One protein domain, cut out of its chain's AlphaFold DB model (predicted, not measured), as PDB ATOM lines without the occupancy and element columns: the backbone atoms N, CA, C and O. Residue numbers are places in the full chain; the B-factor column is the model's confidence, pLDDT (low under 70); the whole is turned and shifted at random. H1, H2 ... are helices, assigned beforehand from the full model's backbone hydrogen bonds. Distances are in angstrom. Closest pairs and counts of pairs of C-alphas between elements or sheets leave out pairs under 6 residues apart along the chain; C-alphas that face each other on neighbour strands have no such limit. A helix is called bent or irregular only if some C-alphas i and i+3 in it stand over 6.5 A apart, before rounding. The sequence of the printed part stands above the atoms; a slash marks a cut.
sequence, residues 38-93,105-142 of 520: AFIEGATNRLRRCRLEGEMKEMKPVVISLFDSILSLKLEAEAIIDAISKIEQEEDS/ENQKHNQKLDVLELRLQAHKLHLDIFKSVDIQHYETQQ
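This is residues 38 to 93 and 105 to 142 of the 520 residues of an uncharacterized protein of Phycomyces blakesleeanus (strain ATCC 8743b / DSM 1359 / FGSC 10004 / NBRC 33097 / NRRL 1555) (UniProt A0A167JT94). Two long helices run side by side in opposite ways as a thin rod, touching along one stretch, with residues 38 to 65 of the bent H1 sticking out free at one end. Residues 131 to 142 of H2 also stand free. The printed part has 94 residues with two named helices, H1 then H2, and no named strand; its class is all helix. It is extended, with a radius of gyration of the C-alphas of 23.2 A and spans of 80 by 23 by 14 A.

H1, residues 38 to 93, was assigned as one helix by its hydrogen bonds, but is bent: C-alphas 58 and 61 are 6.5 A apart. Its arms, H1a, residues 38 to 58, and H1b, residues 61 to 93, stand at a shallow tilt of 31 degrees. H1b and H2, residues 105 to 142, only just touch, with 3 pairs of C-alphas within 8 A; the closest C-alphas are those of Ile 80 and Leu 116, 6.7 A apart. H1b touches with residues 73 to 87 alone, H2 with residues 109 to 123 alone. They run opposite ways at a shallow tilt of 19 degrees. H1a and H2 are apart. Every O i to N i+4 pair is within hydrogen-bond range in H1a and H1b, and 32 of 34 are in H2.

H1a begins at C-alpha 38 (21.067, 71.859, 76.019) and is 30.3 A long from first to last C-alpha. H1b is 48.3 A long and ends at C-alpha 93 (50.803, 85.110, 149.388). H2 is 56.2 A long and ends at C-alpha 142 (48.105, 67.648, 93.218).

The C-alphas farthest apart, of Ala 38 and Glu 105, are 80.7 A apart. The link across the cut, residues 94 to 104, is not printed; C-alphas 93 and 105 are 11.7 A apart. The mean pLDDT of the printed part is 86.4, and residue 134 is under 70.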
ATOM      1  N   ALA A  38      21.669  71.505  74.730       93.69
ATOM      2  CA  ALA A  38      21.067  71.859  76.019       93.69
ATOM      3  C   ALA A  38      20.875  70.644  76.944       93.69
ATOM      4  O   ALA A  38      21.050  70.737  78.159       93.69
ATOM      5  N   PHE A  39      20.528  69.477  76.389       97.06
ATOM      6  CA  PHE A  39      20.414  68.245  77.169       97.06
ATOM      7  C   PHE A  39      21.776  67.760  77.683       97.06
ATOM      8  O   PHE A  39      21.889  67.378  78.850       97.06
ATOM      9  N   ILE A  40      22.806  67.783  76.832       95.44
ATOM     10  CA  ILE A  40      24.176  67.409  77.204       95.44
ATOM     11  C   ILE A  40      24.685  68.354  78.290       95.44
ATOM     12  O   ILE A  40      25.168  67.881  79.314       95.44
ATOM     13  N   GLU A  41      24.509  69.660  78.110       95.25
ATOM     14  CA  GLU A  41      24.886  70.678  79.090       95.25
ATOM     15  C   GLU A  41      24.159  70.489  80.432       95.25
ATOM     16  O   GLU A  41      24.771  70.524  81.501       95.25
ATOM     17  N   GLY A  42      22.856  70.197  80.403       95.69
ATOM     18  CA  GLY A  42      22.097  69.882  81.614       95.69
ATOM     19  C   GLY A  42      22.621  68.631  82.332       95.69
ATOM     20  O   GLY A  42      22.733  68.612  83.562       95.69
ATOM     21  N   ALA A  43      22.981  67.588  81.582       95.25
ATOM     22  CA  ALA A  43      23.530  66.355  82.136       95.25
ATOM     23  C   ALA A  43      24.943  66.551  82.717       95.25
ATOM     24  O   ALA A  43      25.218  66.063  83.816       95.25
ATOM     25  N   THR A  44      25.821  67.291  82.033       94.31
ATOM     26  CA  THR A  44      27.182  67.579  82.516       94.31
ATOM     27  C   THR A  44      27.156  68.462  83.760       94.31
ATOM     28  O   THR A  44      27.846  68.151  84.733       94.31
ATOM     29  N   ASN A  45      26.300  69.486  83.799       94.00
ATOM     30  CA  ASN A  45      26.115  70.320  84.988       94.00
ATOM     31  C   ASN A  45      25.592  69.509  86.177       94.00
ATOM     32  O   ASN A  45      26.070  69.670  87.303       94.00
ATOM     33  N   ARG A  46      24.663  68.574  85.939       95.62
ATOM     34  CA  ARG A  46      24.175  67.670  86.987       95.62
ATOM     35  C   ARG A  46      25.282  66.758  87.520       95.62
ATOM     36  O   ARG A  46      25.381  66.597  88.732       95.62
ATOM     37  N   LEU A  47      26.127  66.205  86.649       95.94
ATOM     38  CA  LEU A  47      27.271  65.385  87.060       95.94
ATOM     39  C   LEU A  47      28.300  66.196  87.856       95.94
ATOM     40  O   LEU A  47      28.734  65.748  88.917       95.94
ATOM     41  N   ARG A  48      28.635  67.409  87.399       93.56
ATOM     42  CA  ARG A  48      29.537  68.326  88.112       93.56
ATOM     43  C   ARG A  48      29.007  68.648  89.507       93.56
ATOM     44  O   ARG A  48      29.759  68.586  90.473       93.56
ATOM     45  N   ARG A  49      27.705  68.923  89.623       93.56
ATOM     46  CA  ARG A  49      27.045  69.154  90.911       93.56
ATOM     47  C   ARG A  49      27.104  67.925  91.817       93.56
ATOM     48  O   ARG A  49      27.482  68.064  92.972       93.56
ATOM     49  N   CYS A  50      26.771  66.737  91.310       95.12
ATOM     50  CA  CYS A  50      26.840  65.509  92.106       95.12
ATOM     51  C   CYS A  50      28.260  65.217  92.608       95.12
ATOM     52  O   CYS A  50      28.411  64.764  93.740       95.12
ATOM     53  N   ARG A  51      29.289  65.506  91.798       93.12
ATOM     54  CA  ARG A  51      30.692  65.394  92.211       93.12
ATOM     55  C   ARG A  51      31.025  66.367  93.345       93.12
ATOM     56  O   ARG A  51      31.510  65.923  94.377       93.12
ATOM     57  N   LEU A  52      30.700  67.652  93.186       91.44
ATOM     58  CA  LEU A  52      30.943  68.670  94.216       91.44
ATOM     59  C   LEU A  52      30.190  68.366  95.519       91.44
ATOM     60  O   LEU A  52      30.752  68.483  96.601       91.44
ATOM     61  N   GLU A  53      28.934  67.924  95.436       94.00
ATOM     62  CA  GLU A  53      28.162  67.505  96.613       94.00
ATOM     63  C   GLU A  53      28.775  66.277  97.309       94.00
ATOM     64  O   GLU A  53      28.635  66.137  98.523       94.00
ATOM     65  N   GLY A  54      29.430  65.384  96.559       91.19
ATOM     66  CA  GLY A  54      30.203  64.266  97.101       91.19
ATOM     67  C   GLY A  54      31.443  64.746  97.853       91.19
ATOM     68  O   GLY A  54      31.565  64.476  99.045       91.19
ATOM     69  N   GLU A  55      32.283  65.546  97.192       86.31
ATOM     70  CA  GLU A  55      33.508  66.123  97.773       86.31
ATOM     71  C   GLU A  55      33.192  66.944  99.043       86.31
ATOM     72  O   GLU A  55      33.844  66.797 100.075       86.31
ATOM     73  N   MET A  56      32.114  67.738  99.039       87.75
ATOM     74  CA  MET A  56      31.679  68.480 100.231       87.75
ATOM     75  C   MET A  56      31.202  67.579 101.377       87.75
ATOM     76  O   MET A  56      31.410  67.909 102.547       87.75
ATOM     77  N   LYS A  57      30.539  66.455 101.077       91.31
ATOM     78  CA  LYS A  57      30.113  65.495 102.108       91.31
ATOM     79  C   LYS A  57      31.303  64.804 102.759       91.31
ATOM     80  O   LYS A  57      31.237  64.550 103.958       91.31
ATOM     81  N   GLU A  58      32.350  64.527 101.990       82.62
ATOM     82  CA  GLU A  58      33.602  63.944 102.481       82.62
ATOM     83  C   GLU A  58      34.420  64.951 103.299       82.62
ATOM     84  O   GLU A  58      34.952  64.598 104.347       82.62
ATOM     85  N   MET A  59      34.443  66.224 102.893       81.69
ATOM     86  CA  MET A  59      35.161  67.281 103.615       81.69
ATOM     87  C   MET A  59      34.493  67.664 104.946       81.69
ATOM     88  O   MET A  59      35.166  68.018 105.912       81.69
ATOM     89  N   LYS A  60      33.162  67.571 105.037       85.25
ATOM     90  CA  LYS A  60      32.402  67.940 106.242       85.25
ATOM     91  C   LYS A  60      32.888  67.271 107.547       85.25
ATOM     92  O   LYS A  60      33.088  68.007 108.511       85.25
ATOM     93  N   PRO A  61      33.053  65.936 107.648       84.31
ATOM     94  CA  PRO A  61      33.551  65.306 108.872       84.31
ATOM     95  C   PRO A  61      34.977  65.740 109.229       84.31
ATOM     96  O   PRO A  61      35.268  65.884 110.411       84.31
ATOM     97  N   VAL A  62      35.835  66.010 108.237       81.31
ATOM     98  CA  VAL A  62      37.199  66.517 108.468       81.31
ATOM     99  C   VAL A  62      37.146  67.893 109.129       81.31
ATOM    100  O   VAL A  62      37.771  68.104 110.162       81.31
ATOM    101  N   VAL A  63      36.322  68.803 108.599       81.19
ATOM    102  CA  VAL A  63      36.138  70.145 109.175       81.19
ATOM    103  C   VAL A  63      35.581  70.079 110.598       81.19
ATOM    104  O   VAL A  63      36.046  70.813 111.465       81.19
ATOM    105  N   ILE A  64      34.615  69.192 110.862       85.31
ATOM    106  CA  ILE A  64      34.070  68.996 112.216       85.31
ATOM    107  C   ILE A  64      35.169  68.497 113.166       85.31
ATOM    108  O   ILE A  64      35.354  69.076 114.230       85.31
ATOM    109  N   SER A  65      35.950  67.495 112.754       84.06
ATOM    110  CA  SER A  65      37.058  66.961 113.557       84.06
ATOM    111  C   SER A  65      38.128  68.015 113.863       84.06
ATOM    112  O   SER A  65      38.660  68.053 114.974       84.06
ATOM    113  N   LEU A  66      38.455  68.869 112.889       82.19
ATOM    114  CA  LEU A  66      39.390  69.979 113.075       82.19
ATOM    115  C   LEU A  66      38.844  70.999 114.073       82.19
ATOM    116  O   LEU A  66      39.562  71.436 114.971       82.19
ATOM    117  N   PHE A  67      37.564  71.346 113.951       87.88
ATOM    118  CA  PHE A  67      36.909  72.280 114.858       87.88
ATOM    119  C   PHE A  67      36.883  71.759 116.300       87.88
ATOM    120  O   PHE A  67      37.259  72.489 117.217       87.88
ATOM    121  N   ASP A  68      36.531  70.486 116.499       87.19
ATOM    122  CA  ASP A  68      36.540  69.843 117.818       87.19
ATOM    123  C   ASP A  68      37.952  69.838 118.429       87.19
ATOM    124  O   ASP A  68      38.129  70.118 119.616       87.19
ATOM    125  N   SER A  69      38.976  69.609 117.602       83.81
ATOM    126  CA  SER A  69      40.376  69.641 118.037       83.81
ATOM    127  C   SER A  69      40.825  71.043 118.453       83.81
ATOM    128  O   SER A  69      41.476  71.200 119.484       83.81
ATOM    129  N   ILE A  70      40.438  72.079 117.700       85.12
ATOM    130  CA  ILE A  70      40.715  73.482 118.046       85.12
ATOM    131  C   ILE A  70      40.016  73.865 119.355       85.12
ATOM    132  O   ILE A  70      40.624  74.524 120.199       85.12
ATOM    133  N   LEU A  71      38.764  73.444 119.555       89.06
ATOM    134  CA  LEU A  71      38.044  73.694 120.805       89.06
ATOM    135  C   LEU A  71      38.710  73.007 122.000       89.06
ATOM    136  O   LEU A  71      38.859  73.636 123.047       89.06
ATOM    137  N   SER A  72      39.153  71.756 121.838       87.25
ATOM    138  CA  SER A  72      39.906  71.044 122.876       87.25
ATOM    139  C   SER A  72      41.205  71.773 123.218       87.25
ATOM    140  O   SER A  72      41.476  72.030 124.390       87.25
ATOM    141  N   LEU A  73      41.971  72.177 122.198       82.56
ATOM    142  CA  LEU A  73      43.216  72.921 122.383       82.56
ATOM    143  C   LEU A  73      42.979  74.265 123.090       82.56
ATOM    144  O   LEU A  73      43.775  74.679 123.930       82.56
ATOM    145  N   LYS A  74      41.877  74.946 122.772       88.56
ATOM    146  CA  LYS A  74      41.509  76.208 123.415       88.56
ATOM    147  C   LYS A  74      41.201  76.018 124.903       88.56
ATOM    148  O   LYS A  74      41.747  76.750 125.721       88.56
ATOM    149  N   LEU A  75      40.357  75.043 125.245       89.56
ATOM    150  CA  LEU A  75      40.003  74.751 126.640       89.56
ATOM    151  C   LEU A  75      41.235  74.389 127.473       89.56
ATOM    152  O   LEU A  75      41.363  74.789 128.628       89.56
ATOM    153  N   GLU A  76      42.157  73.639 126.881       85.44
ATOM    154  CA  GLU A  76      43.379  73.232 127.554       85.44
ATOM    155  C   GLU A  76      44.361  74.398 127.745       85.44
ATOM    156  O   GLU A  76      44.943  74.530 128.821       85.44
ATOM    157  N   ALA A  77      44.470  75.306 126.769       83.19
ATOM    158  CA  ALA A  77      45.227  76.547 126.923       83.19
ATOM    159  C   ALA A  77      44.635  77.458 128.015       83.19
ATOM    160  O   ALA A  77      45.381  77.997 128.831       83.19
ATOM    161  N   GLU A  78      43.306  77.590 128.082       90.31
ATOM    162  CA  GLU A  78      42.624  78.328 129.156       90.31
ATOM    163  C   GLU A  78      42.914  77.712 130.535       90.31
ATOM    164  O   GLU A  78      43.218  78.437 131.482       90.31
ATOM    165  N   ALA A  79      42.911  76.380 130.642       87.62
ATOM    166  CA  ALA A  79      43.266  75.685 131.879       87.62
ATOM    167  C   ALA A  79      44.734  75.908 132.290       87.62
ATOM    168  O   ALA A  79      45.024  76.015 133.481       87.62
ATOM    169  N   ILE A  80      45.659  75.993 131.326       84.25
ATOM    170  CA  ILE A  80      47.069  76.324 131.586       84.25
ATOM    171  C   ILE A  80      47.193  77.763 132.102       84.25
ATOM    172  O   ILE A  80      47.875  77.986 133.099       84.25
ATOM    173  N   ILE A  81      46.509  78.725 131.478       88.62
ATOM    174  CA  ILE A  81      46.531  80.135 131.902       88.62
ATOM    175  C   ILE A  81      45.979  80.288 133.327       88.62
ATOM    176  O   ILE A  81      46.583  80.977 134.152       88.62
ATOM    177  N   ASP A  82      44.870  79.616 133.647       93.06
ATOM    178  CA  ASP A  82      44.290  79.613 134.996       93.06
ATOM    179  C   ASP A  82      45.234  78.969 136.028       93.06
ATOM    180  O   ASP A  82      45.406  79.487 137.132       93.06
ATOM    181  N   ALA A  83      45.912  77.876 135.662       88.31
ATOM    182  CA  ALA A  83      46.915  77.249 136.519       88.31
ATOM    183  C   ALA A  83      48.109  78.179 136.795       88.31
ATOM    184  O   ALA A  83      48.531  78.278 137.945       88.31
ATOM    185  N   ILE A  84      48.614  78.890 135.780       85.56
ATOM    186  CA  ILE A  84      49.691  79.882 135.941       85.56
ATOM    187  C   ILE A  84      49.226  81.031 136.841       85.56
ATOM    188  O   ILE A  84      49.925  81.400 137.777       85.56
ATOM    189  N   SER A  85      48.008  81.534 136.635       92.69
ATOM    190  CA  SER A  85      47.455  82.637 137.434       92.69
ATOM    191  C   SER A  85      47.315  82.263 138.915       92.69
ATOM    192  O   SER A  85      47.609  83.065 139.797       92.69
ATOM    193  N   LYS A  86      46.899  81.024 139.210       91.44
ATOM    194  CA  LYS A  86      46.849  80.496 140.586       91.44
ATOM    195  C   LYS A  86      48.233  80.380 141.207       91.44
ATOM    196  O   LYS A  86      48.393  80.665 142.388       91.44
ATOM    197  N   ILE A  87      49.216  79.967 140.413       86.69
ATOM    198  CA  ILE A  87      50.607  79.861 140.841       86.69
ATOM    199  C   ILE A  87      51.178  81.244 141.209       86.69
ATOM    200  O   ILE A  87      51.812  81.373 142.253       86.69
ATOM    201  N   GLU A  88      50.901  82.278 140.411       89.44
ATOM    202  CA  GLU A  88      51.318  83.660 140.699       89.44
ATOM    203  C   GLU A  88      50.666  84.196 141.988       89.44
ATOM    204  O   GLU A  88      51.333  84.796 142.828       89.44
ATOM    205  N   GLN A  89      49.377  83.908 142.200       91.00
ATOM    206  CA  GLN A  89      48.670  84.282 143.433       91.00
ATOM    207  C   GLN A  89      49.217  83.562 144.677       91.00
ATOM    208  O   GLN A  89      49.300  84.161 145.752       91.00
ATOM    209  N   GLU A  90      49.583  82.279 144.549       88.44
ATOM    210  CA  GLU A  90      50.253  81.522 145.613       88.44
ATOM    211  C   GLU A  90      51.600  82.184 145.972       88.44
ATOM    212  O   GLU A  90      51.886  82.373 147.157       88.44
ATOM    213  N   GLU A  91      52.384  82.614 144.977       86.56
ATOM    214  CA  GLU A  91      53.695  83.253 145.168       86.56
ATOM    215  C   GLU A  91      53.600  84.598 145.911       86.56
ATOM    216  O   GLU A  91      54.348  84.825 146.870       86.56
ATOM    217  N   ASP A  92      52.622  85.439 145.556       87.69
ATOM    218  CA  ASP A  92      52.358  86.714 146.237       87.69
ATOM    219  C   ASP A  92      51.952  86.512 147.708       87.69
ATOM    220  O   ASP A  92      52.337  87.288 148.587       87.69
ATOM    221  N   SER A  93      51.218  85.434 148.014       84.31
ATOM    222  CA  SER A  93      50.803  85.110 149.388       84.31
ATOM    223  C   SER A  93      51.953  84.610 150.278       84.31
ATOM    224  O   SER A  93      51.906  84.728 151.504       84.31
ATOM    225  N   GLU A 105      57.893  74.588 149.131       81.75
ATOM    226  CA  GLU A 105      56.877  75.190 148.255       81.75
ATOM    227  C   GLU A 105      57.462  75.531 146.875       81.75
ATOM    228  O   GLU A 105      56.889  75.141 145.860       81.75
ATOM    229  N   ASN A 106      58.660  76.124 146.819       82.12
ATOM    230  CA  ASN A 106      59.351  76.422 145.560       82.12
ATOM    231  C   ASN A 106      59.678  75.154 144.758       82.12
ATOM    232  O   ASN A 106      59.599  75.155 143.531       82.12
ATOM    233  N   GLN A 107      60.015  74.044 145.425       89.31
ATOM    234  CA  GLN A 107      60.251  72.779 144.731       89.31
ATOM    235  C   GLN A 107      58.967  72.234 144.087       89.31
ATOM    236  O   GLN A 107      59.001  71.782 142.942       89.31
ATOM    237  N   LYS A 108      57.829  72.298 144.790       86.75
ATOM    238  CA  LYS A 108      56.524  71.909 144.225       86.75
ATOM    239  C   LYS A 108      56.092  72.843 143.100       86.75
ATOM    240  O   LYS A 108      55.541  72.380 142.106       86.75
ATOM    241  N   HIS A 109      56.346  74.138 143.251       83.44
ATOM    242  CA  HIS A 109      56.078  75.146 142.233       83.44
ATOM    243  C   HIS A 109      56.848  74.844 140.942       83.44
ATOM    244  O   HIS A 109      56.240  74.759 139.879       83.44
ATOM    245  N   ASN A 110      58.150  74.567 141.040       85.19
ATOM    246  CA  ASN A 110      58.962  74.192 139.881       85.19
ATOM    247  C   ASN A 110      58.442  72.913 139.209       85.19
ATOM    248  O   ASN A 110      58.314  72.878 137.993       85.19
ATOM    249  N   GLN A 111      58.024  71.904 139.983       91.00
ATOM    250  CA  GLN A 111      57.394  70.706 139.411       91.00
ATOM    251  C   GLN A 111      56.083  71.018 138.670       91.00
ATOM    252  O   GLN A 111      55.816  70.423 137.627       91.00
ATOM    253  N   LYS A 112      55.250  71.935 139.187       84.56
ATOM    254  CA  LYS A 112      54.033  72.379 138.484       84.56
ATOM    255  C   LYS A 112      54.393  73.075 137.164       84.56
ATOM    256  O   LYS A 112      53.751  72.792 136.154       84.56
ATOM    257  N   LEU A 113      55.408  73.942 137.165       84.00
ATOM    258  CA  LEU A 113      55.884  74.623 135.957       84.00
ATOM    259  C   LEU A 113      56.427  73.639 134.916       84.00
ATOM    260  O   LEU A 113      56.028  73.737 133.759       84.00
ATOM    261  N   ASP A 114      57.221  72.645 135.320       91.44
ATOM    262  CA  ASP A 114      57.747  71.612 134.415       91.44
ATOM    263  C   ASP A 114      56.611  70.837 133.719       91.44
ATOM    264  O   ASP A 114      56.652  70.576 132.514       91.44
ATOM    265  N   VAL A 115      55.549  70.494 134.461       88.19
ATOM    266  CA  VAL A 115      54.367  69.813 133.903       88.19
ATOM    267  C   VAL A 115      53.619  70.715 132.918       88.19
ATOM    268  O   VAL A 115      53.179  70.243 131.866       88.19
ATOM    269  N   LEU A 116      53.469  72.006 133.231       81.69
ATOM    270  CA  LEU A 116      52.830  72.971 132.333       81.69
ATOM    271  C   LEU A 116      53.662  73.208 131.069       81.69
ATOM    272  O   LEU A 116      53.093  73.292 129.981       81.69
ATOM    273  N   GLU A 117      54.989  73.250 131.185       88.25
ATOM    274  CA  GLU A 117      55.896  73.366 130.047       88.25
ATOM    275  C   GLU A 117      55.790  72.144 129.129       88.25
ATOM    276  O   GLU A 117      55.605  72.298 127.920       88.25
ATOM    277  N   LEU A 118      55.815  70.930 129.690       90.88
ATOM    278  CA  LEU A 118      55.642  69.698 128.917       90.88
ATOM    279  C   LEU A 118      54.297  69.688 128.176       90.88
ATOM    280  O   LEU A 118      54.221  69.335 126.997       90.88
ATOM    281  N   ARG A 119      53.229  70.128 128.850       81.12
ATOM    282  CA  ARG A 119      51.887  70.232 128.268       81.12
ATOM    283  C   ARG A 119      51.837  71.256 127.131       81.12
ATOM    284  O   ARG A 119      51.262  70.981 126.079       81.12
ATOM    285  N   LEU A 120      52.491  72.404 127.301       83.12
ATOM    286  CA  LEU A 120      52.618  73.427 126.263       83.12
ATOM    287  C   LEU A 120      53.410  72.913 125.047       83.12
ATOM    288  O   LEU A 120      53.033  73.179 123.903       83.12
ATOM    289  N   GLN A 121      54.481  72.149 125.270       90.00
ATOM    290  CA  GLN A 121      55.249  71.520 124.194       90.00
ATOM    291  C   GLN A 121      54.407  70.492 123.421       90.00
ATOM    292  O   GLN A 121      54.420  70.504 122.188       90.00
ATOM    293  N   ALA A 122      53.615  69.667 124.115       82.94
ATOM    294  CA  ALA A 122      52.683  68.733 123.480       82.94
ATOM    295  C   ALA A 122      51.640  69.464 122.612       82.94
ATOM    296  O   ALA A 122      51.387  69.073 121.471       82.94
ATOM    297  N   HIS A 123      51.104  70.583 123.104       79.12
ATOM    298  CA  HIS A 123      50.218  71.464 122.339       79.12
ATOM    299  C   HIS A 123      50.853  72.000 121.064       79.12
ATOM    300  O   HIS A 123      50.233  71.994 119.997       79.12
ATOM    301  N   LYS A 124      52.090  72.486 121.177       85.38
ATOM    302  CA  LYS A 124      52.840  73.017 120.043       85.38
ATOM    303  C   LYS A 124      53.035  71.943 118.974       85.38
ATOM    304  O   LYS A 124      52.771  72.204 117.805       85.38
ATOM    305  N   LEU A 125      53.401  70.729 119.385       87.44
ATOM    306  CA  LEU A 125      53.538  69.586 118.487       87.44
ATOM    307  C   LEU A 125      52.209  69.232 117.806       87.44
ATOM    308  O   LEU A 125      52.186  69.005 116.600       87.44
ATOM    309  N   HIS A 126      51.090  69.255 118.533       81.00
ATOM    310  CA  HIS A 126      49.771  68.997 117.950       81.00
ATOM    311  C   HIS A 126      49.380  70.056 116.903       81.00
ATOM    312  O   HIS A 126      48.884  69.717 115.828       81.00
ATOM    313  N   LEU A 127      49.666  71.336 117.168       79.50
ATOM    314  CA  LEU A 127      49.461  72.422 116.202       79.50
ATOM    315  C   LEU A 127      50.348  72.281 114.960       79.50
ATOM    316  O   LEU A 127      49.892  72.558 113.850       79.50
ATOM    317  N   ASP A 128      51.596  71.852 115.126       85.69
ATOM    318  CA  ASP A 128      52.505  71.630 114.001       85.69
ATOM    319  C   ASP A 128      52.061  70.430 113.148       85.69
ATOM    320  O   ASP A 128      52.083  70.515 111.917       85.69
ATOM    321  N   ILE A 129      51.541  69.363 113.771       81.56
ATOM    322  CA  ILE A 129      50.889  68.259 113.052       81.56
ATOM    323  C   ILE A 129      49.702  68.787 112.241       81.56
ATOM    324  O   ILE A 129      49.633  68.511 111.044       81.56
ATOM    325  N   PHE A 130      48.821  69.604 112.831       77.12
ATOM    326  CA  PHE A 130      47.686  70.182 112.100       77.12
ATOM    327  C   PHE A 130      48.112  70.989 110.875       77.12
ATOM    328  O   PHE A 130      47.544  70.808 109.800       77.12
ATOM    329  N   LYS A 131      49.150  71.821 111.006       80.62
ATOM    330  CA  LYS A 131      49.695  72.577 109.868       80.62
ATOM    331  C   LYS A 131      50.253  71.662 108.777       80.62
ATOM    332  O   LYS A 131      50.151  71.990 107.600       80.62
ATOM    333  N   SER A 132      50.841  70.525 109.152       82.31
ATOM    334  CA  SER A 132      51.432  69.583 108.195       82.31
ATOM    335  C   SER A 132      50.399  68.730 107.444       82.31
ATOM    336  O   SER A 132      50.600  68.430 106.266       82.31
ATOM    337  N   VAL A 133      49.276  68.376 108.082       79.12
ATOM    338  CA  VAL A 133      48.221  67.541 107.475       79.12
ATOM    339  C   VAL A 133      47.536  68.262 106.310       79.12
ATOM    340  O   VAL A 133      47.302  67.645 105.268       79.12
ATOM    341  N   ASP A 134      47.294  69.571 106.433       69.81
ATOM    342  CA  ASP A 134      46.737  70.382 105.338       69.81
ATOM    343  C   ASP A 134      47.664  70.413 104.111       69.81
ATOM    344  O   ASP A 134      47.204  70.349 102.968       69.81
ATOM    345  N   ILE A 135      48.982  70.441 104.337       72.62
ATOM    346  CA  ILE A 135      49.979  70.462 103.260       72.62
ATOM    347  C   ILE A 135      50.022  69.107 102.547       72.62
ATOM    348  O   ILE A 135      49.962  69.055 101.316       72.62
ATOM    349  N   GLN A 136      50.059  67.998 103.293       74.31
ATOM    350  CA  GLN A 136      50.156  66.668 102.686       74.31
ATOM    351  C   GLN A 136      48.908  66.278 101.895       74.31
ATOM    352  O   GLN A 136      49.022  65.668 100.825       74.31
ATOM    353  N   HIS A 137      47.713  66.631 102.378       76.44
ATOM    354  CA  HIS A 137      46.497  66.313 101.637       76.44
ATOM    355  C   HIS A 137      46.446  67.073 100.303       76.44
ATOM    356  O   HIS A 137      46.105  66.491  99.269       76.44
ATOM    357  N   TYR A 138      46.875  68.339 100.303       72.56
ATOM    358  CA  TYR A 138      46.960  69.151  99.095       72.56
ATOM    359  C   TYR A 138      48.003  68.621  98.098       72.56
ATOM    360  O   TYR A 138      47.709  68.498  96.906       72.56
ATOM    361  N   GLU A 139      49.197  68.249  98.569       80.62
ATOM    362  CA  GLU A 139      50.250  67.670  97.723       80.62
ATOM    363  C   GLU A 139      49.832  66.334  97.104       80.62
ATOM    364  O   GLU A 139      50.049  66.109  95.910       80.62
ATOM    365  N   THR A 140      49.169  65.471  97.878       81.50
ATOM    366  CA  THR A 140      48.675  64.179  97.379       81.50
ATOM    367  C   THR A 140      47.636  64.389  96.276       81.50
ATOM    368  O   THR A 140      47.702  63.767  95.214       81.50
ATOM    369  N   GLN A 141      46.719  65.342  96.469       81.31
ATOM    370  CA  GLN A 141      45.686  65.657  95.482       81.31
ATOM    371  C   GLN A 141      46.265  66.316  94.210       81.31
ATOM    372  O   GLN A 141      45.770  66.096  93.100       81.31
ATOM    373  N   GLN A 142      47.335  67.106  94.344       80.56
ATOM    374  CA  GLN A 142      48.105  67.648  93.218       80.56
ATOM    375  C   GLN A 142      48.824  66.536  92.434       80.56
ATOM    376  O   GLN A 142      48.759  66.523  91.200       80.56
TER     377      GLN A 142